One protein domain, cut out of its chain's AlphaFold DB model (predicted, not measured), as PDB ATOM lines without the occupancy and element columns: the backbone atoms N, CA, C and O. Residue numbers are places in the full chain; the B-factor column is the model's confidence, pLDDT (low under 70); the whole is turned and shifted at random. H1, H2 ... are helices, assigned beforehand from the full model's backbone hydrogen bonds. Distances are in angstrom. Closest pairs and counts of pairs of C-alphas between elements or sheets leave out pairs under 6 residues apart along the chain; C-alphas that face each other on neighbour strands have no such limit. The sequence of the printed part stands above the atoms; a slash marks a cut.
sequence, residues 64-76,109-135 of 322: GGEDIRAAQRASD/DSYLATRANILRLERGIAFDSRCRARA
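This is residues 64 to 76 and 109 to 135 of the 322 residues of an uncharacterized protein of Tolypocladium ophioglossoides (strain CBS 100239) (UniProt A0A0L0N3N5). The long helix H2 sticks out as an arm, and at its last residues the chain turns through a tight link into the short helix H3, so that H2 and H3 make an L. H1 slants past the corner end of H2, with Ala 70 near Ile 125, and the three helices form a loose, flat figure with few contacts. The printed part has 40 residues with three named helices in the order H1, H2, H3 and no named strand; the class is all helix. The whole is loose, with a radius of gyration of the C-alphas of 12.5 A, and the C-alphas span 39 by 29 by 8 A along their three main axes.

H2, the longest helix, holds residues 109 to 125 and measures 24.4 A from first to last C-alpha. It begins with C-alpha 109 at (30.428, 6.452, -38.002) and ends with C-alpha 125 at (6.962, 8.938, -44.231). H3 is residues 129 to 134, 8.7 A long, and ends with C-alpha 134 at (4.881, 23.456, -43.213). H1 is residues 64 to 76, 18.3 A long, and begins with C-alpha 64 at (-5.592, 13.729, -48.142).

H2 and H3 are close but not clearly touching; their closest C-alphas, those of Arg 123 and Ser 129, are 6.3 A apart. Their lines are about perpendicular, at 80 degrees. H1 and H2 are also close but not clearly touching, and their closest C-alphas, those of Ala 70 and Ile 125, are 7.6 A apart. H1 and H2 run opposite ways at a steep tilt of 49 degrees. H1 and H3 are apart. Residues 109 to 122, which belong to H2, stand free. In H1, H2 and H3 every backbone O i to N i+4 pair is within hydrogen-bond range.

The two C-alphas farthest apart, those of Gly 65 and Asp 109, are 38.6 A from each other. From the first to the last printed C-alpha, Gly 64 to Ala 135, the distance is 17.1 A. Residues 77 to 108 are cut out and not printed, and C-alphas 76 and 109 stand 31.9 A apart across the cut. The link from H1 to H2 is the link across this cut. The link from H2 to H3, three residues, is tight. The mean pLDDT of the printed part is 84.3, and no printed residue is under 70.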
ATOM      1  N   GLY A  64      -4.921  15.026 -48.260       82.69
ATOM      2  CA  GLY A  64      -5.592  13.729 -48.142       82.69
ATOM      3  C   GLY A  64      -5.370  12.823 -49.359       82.69
ATOM      4  O   GLY A  64      -5.136  11.626 -49.213       82.69
ATOM      5  N   GLY A  65      -5.364  13.384 -50.573       83.81
ATOM      6  CA  GLY A  65      -5.057  12.624 -51.788       83.81
ATOM      7  C   GLY A  65      -3.617  12.102 -51.834       83.81
ATOM      8  O   GLY A  65      -3.366  11.001 -52.324       83.81
ATOM      9  N   GLU A  66      -2.655  12.870 -51.328       79.81
ATOM     10  CA  GLU A  66      -1.268  12.417 -51.211       79.81
ATOM     11  C   GLU A  66      -1.064  11.414 -50.069       79.81
ATOM     12  O   GLU A  66      -0.254  10.501 -50.229       79.81
ATOM     13  N   ASP A  67      -1.802  11.540 -48.962       79.06
ATOM     14  CA  ASP A  67      -1.765  10.599 -47.833       79.06
ATOM     15  C   ASP A  67      -2.266   9.221 -48.246       79.06
ATOM     16  O   ASP A  67      -1.601   8.225 -47.975       79.06
ATOM     17  N   ILE A  68      -3.364   9.164 -49.006       82.38
ATOM     18  CA  ILE A  68      -3.861   7.917 -49.603       82.38
ATOM     19  C   ILE A  68      -2.777   7.273 -50.475       82.38
ATOM     20  O   ILE A  68      -2.493   6.084 -50.345       82.38
ATOM     21  N   ARG A  69      -2.110   8.057 -51.333       82.00
ATOM     22  CA  ARG A  69      -1.018   7.542 -52.175       82.00
ATOM     23  C   ARG A  69       0.189   7.085 -51.354       82.00
ATOM     24  O   ARG A  69       0.855   6.133 -51.745       82.00
ATOM     25  N   ALA A  70       0.512   7.771 -50.260       75.88
ATOM     26  CA  ALA A  70       1.608   7.392 -49.372       75.88
ATOM     27  C   ALA A  70       1.305   6.089 -48.622       75.88
ATOM     28  O   ALA A  70       2.164   5.213 -48.581       75.88
ATOM     29  N   ALA A  71       0.080   5.940 -48.114       77.12
ATOM     30  CA  ALA A  71      -0.392   4.710 -47.489       77.12
ATOM     31  C   ALA A  71      -0.357   3.534 -48.474       77.12
ATOM     32  O   ALA A  71       0.159   2.473 -48.130       77.12
ATOM     33  N   GLN A  72      -0.805   3.744 -49.719       81.00
ATOM     34  CA  GLN A  72      -0.735   2.715 -50.756       81.00
ATOM     35  C   GLN A  72       0.711   2.284 -51.027       81.00
ATOM     36  O   GLN A  72       1.003   1.097 -50.991       81.00
ATOM     37  N   ARG A  73       1.645   3.233 -51.194       79.25
ATOM     38  CA  ARG A  73       3.070   2.907 -51.387       79.25
ATOM     39  C   ARG A  73       3.671   2.133 -50.214       79.25
ATOM     40  O   ARG A  73       4.496   1.257 -50.439       79.25
ATOM     41  N   ALA A  74       3.293   2.465 -48.979       73.94
ATOM     42  CA  ALA A  74       3.759   1.738 -47.800       73.94
ATOM     43  C   ALA A  74       3.213   0.299 -47.774       73.94
ATOM     44  O   ALA A  74       3.969  -0.630 -47.502       73.94
ATOM     45  N   SER A  75       1.934   0.119 -48.120       74.06
ATOM     46  CA  SER A  75       1.316  -1.203 -48.264       74.06
ATOM     47  C   SER A  75       1.995  -2.023 -49.364       74.06
ATOM     48  O   SER A  75       2.351  -3.175 -49.137       74.06
ATOM     49  N   ASP A  76       2.218  -1.430 -50.539       77.44
ATOM     50  CA  ASP A  76       2.859  -2.100 -51.674       77.44
ATOM     51  C   ASP A  76       4.312  -2.481 -51.345       77.44
ATOM     52  O   ASP A  76       4.748  -3.580 -51.677       77.44
ATOM     53  N   ASP A 109      30.823   5.346 -37.135       88.94
ATOM     54  CA  ASP A 109      30.428   6.452 -38.002       88.94
ATOM     55  C   ASP A 109      29.489   5.971 -39.113       88.94
ATOM     56  O   ASP A 109      28.425   6.565 -39.301       88.94
ATOM     57  N   SER A 110      29.785   4.835 -39.756       84.44
ATOM     58  CA  SER A 110      28.856   4.154 -40.670       84.44
ATOM     59  C   SER A 110      27.525   3.793 -39.997       84.44
ATOM     60  O   SER A 110      26.451   4.050 -40.554       84.44
ATOM     61  N   TYR A 111      27.555   3.281 -38.761       84.56
ATOM     62  CA  TYR A 111      26.343   3.007 -37.984       84.56
ATOM     63  C   TYR A 111      25.536   4.284 -37.726       84.56
ATOM     64  O   TYR A 111      24.325   4.312 -37.957       84.56
ATOM     65  N   LEU A 112      26.183   5.360 -37.263       91.31
ATOM     66  CA  LEU A 112      25.517   6.631 -36.976       91.31
ATOM     67  C   LEU A 112      24.941   7.269 -38.246       91.31
ATOM     68  O   LEU A 112      23.816   7.774 -38.203       91.31
ATOM     69  N   ALA A 113      25.658   7.201 -39.370       86.81
ATOM     70  CA  ALA A 113      25.191   7.673 -40.669       86.81
ATOM     71  C   ALA A 113      23.974   6.873 -41.153       86.81
ATOM     72  O   ALA A 113      22.949   7.453 -41.525       86.81
ATOM     73  N   THR A 114      24.041   5.543 -41.062       82.69
ATOM     74  CA  THR A 114      22.933   4.645 -41.413       82.69
ATOM     75  C   THR A 114      21.713   4.915 -40.535       82.69
ATOM     76  O   THR A 114      20.609   5.122 -41.042       82.69
ATOM     77  N   ARG A 115      21.904   5.029 -39.216       88.31
ATOM     78  CA  ARG A 115      20.842   5.370 -38.263       88.31
ATOM     79  C   ARG A 115      20.223   6.736 -38.562       88.31
ATOM     80  O   ARG A 115      19.003   6.875 -38.514       88.31
ATOM     81  N   ALA A 116      21.034   7.746 -38.871       89.56
ATOM     82  CA  ALA A 116      20.542   9.070 -39.240       89.56
ATOM     83  C   ALA A 116      19.709   9.025 -40.531       89.56
ATOM     84  O   ALA A 116      18.663   9.674 -40.603       89.56
ATOM     85  N   ASN A 117      20.128   8.225 -41.517       86.50
ATOM     86  CA  ASN A 117      19.375   8.027 -42.750       86.50
ATOM     87  C   ASN A 117      18.018   7.354 -42.487       86.50
ATOM     88  O   ASN A 117      17.000   7.864 -42.948       86.50
ATOM     89  N   ILE A 118      17.982   6.282 -41.687       87.62
ATOM     90  CA  ILE A 118      16.736   5.593 -41.310       87.62
ATOM     91  C   ILE A 118      15.783   6.553 -40.590       87.62
ATOM     92  O   ILE A 118      14.633   6.694 -40.994       87.62
ATOM     93  N   LEU A 119      16.267   7.293 -39.588       86.75
ATOM     94  CA  LEU A 119      15.444   8.261 -38.853       86.75
ATOM     95  C   LEU A 119      14.912   9.386 -39.748       86.75
ATOM     96  O   LEU A 119      13.813   9.893 -39.528       86.75
ATOM     97  N   ARG A 120      15.691   9.821 -40.744       86.88
ATOM     98  CA  ARG A 120      15.247  10.815 -41.726       86.88
ATOM     99  C   ARG A 120      14.127  10.251 -42.601       86.88
ATOM    100  O   ARG A 120      13.143  10.953 -42.818       86.88
ATOM    101  N   LEU A 121      14.277   9.016 -43.080       85.31
ATOM    102  CA  LEU A 121      13.268   8.329 -43.888       85.31
ATOM    103  C   LEU A 121      11.975   8.127 -43.091       85.31
ATOM    104  O   LEU A 121      10.925   8.572 -43.544       85.31
ATOM    105  N   GLU A 122      12.064   7.584 -41.874       88.75
ATOM    106  CA  GLU A 122      10.928   7.387 -40.962       88.75
ATOM    107  C   GLU A 122      10.171   8.700 -40.717       88.75
ATOM    108  O   GLU A 122       8.955   8.788 -40.892       88.75
ATOM    109  N   ARG A 123      10.895   9.783 -40.401       86.06
ATOM    110  CA  ARG A 123      10.280  11.107 -40.218       86.06
ATOM    111  C   ARG A 123       9.619  11.639 -41.484       86.06
ATOM    112  O   ARG A 123       8.681  12.420 -41.343       86.06
ATOM    113  N   GLY A 124      10.140  11.289 -42.659       81.62
ATOM    114  CA  GLY A 124       9.629  11.718 -43.958       81.62
ATOM    115  C   GLY A 124       8.363  10.980 -44.392       81.62
ATOM    116  O   GLY A 124       7.565  11.560 -45.120       81.62
ATOM    117  N   ILE A 125       8.156   9.745 -43.922       82.69
ATOM    118  CA  ILE A 125       6.962   8.938 -44.231       82.69
ATOM    119  C   ILE A 125       5.887   8.985 -43.138       82.69
ATOM    120  O   ILE A 125       4.775   8.515 -43.359       82.69
ATOM    121  N   ALA A 126       6.194   9.548 -41.967       84.94
ATOM    122  CA  ALA A 126       5.229   9.711 -40.884       84.94
ATOM    123  C   ALA A 126       3.984  10.500 -41.332       84.94
ATOM    124  O   ALA A 126       4.086  11.445 -42.123       84.94
ATOM    125  N   PHE A 127       2.823  10.152 -40.763       84.12
ATOM    126  CA  PHE A 127       1.527  10.753 -41.112       84.12
ATOM    127  C   PHE A 127       1.503  12.284 -40.937       84.12
ATOM    128  O   PHE A 127       0.787  12.986 -41.639       84.12
ATOM    129  N   ASP A 128       2.310  12.813 -40.016       87.38
ATOM    130  CA  ASP A 128       2.382  14.232 -39.673       87.38
ATOM    131  C   ASP A 128       3.523  14.983 -40.392       87.38
ATOM    132  O   ASP A 128       3.741  16.172 -40.141       87.38
ATOM    133  N   SER A 129       4.284  14.309 -41.261       86.94
ATOM    134  CA  SER A 129       5.509  14.833 -41.886       86.94
ATOM    135  C   SER A 129       5.283  16.158 -42.620       86.94
ATOM    136  O   SER A 129       6.056  17.104 -42.443       86.94
ATOM    137  N   ARG A 130       4.192  16.269 -43.390       86.00
ATOM    138  CA  ARG A 130       3.836  17.498 -44.116       86.00
ATOM    139  C   ARG A 130       3.425  18.622 -43.177       86.00
ATOM    140  O   ARG A 130       3.867  19.754 -43.372       86.00
ATOM    141  N   CYS A 131       2.643  18.308 -42.144       86.75
ATOM    142  CA  CYS A 131       2.270  19.269 -41.107       86.75
ATOM    143  C   CYS A 131       3.525  19.831 -40.432       86.75
ATOM    144  O   CYS A 131       3.680  21.044 -40.329       86.75
ATOM    145  N   ARG A 132       4.486  18.971 -40.074       88.25
ATOM    146  CA  ARG A 132       5.769  19.401 -39.498       88.25
ATOM    147  C   ARG A 132       6.605  20.246 -40.458       88.25
ATOM    148  O   ARG A 132       7.189  21.239 -40.024       88.25
ATOM    149  N   ALA A 133       6.672  19.874 -41.736       88.38
ATOM    150  CA  ALA A 133       7.443  20.607 -42.741       88.38
ATOM    151  C   ALA A 133       6.897  22.025 -42.978       88.38
ATOM    152  O   ALA A 133       7.673  22.965 -43.142       88.38
ATOM    153  N   ARG A 134       5.568  22.181 -42.962       90.56
ATOM    154  CA  ARG A 134       4.881  23.456 -43.213       90.56
ATOM    155  C   ARG A 134       4.609  24.274 -41.948       90.56
ATOM    156  O   ARG A 134       4.171  25.413 -42.070       90.56
ATOM    157  N   ALA A 135       4.878  23.721 -40.765       92.00
ATOM    158  CA  ALA A 135       4.584  24.370 -39.496       92.00
ATOM    159  C   ALA A 135       5.239  25.759 -39.395       92.00
ATOM    160  O   ALA A 135       6.464  25.922 -39.532       92.00
TER     161      ALA A 135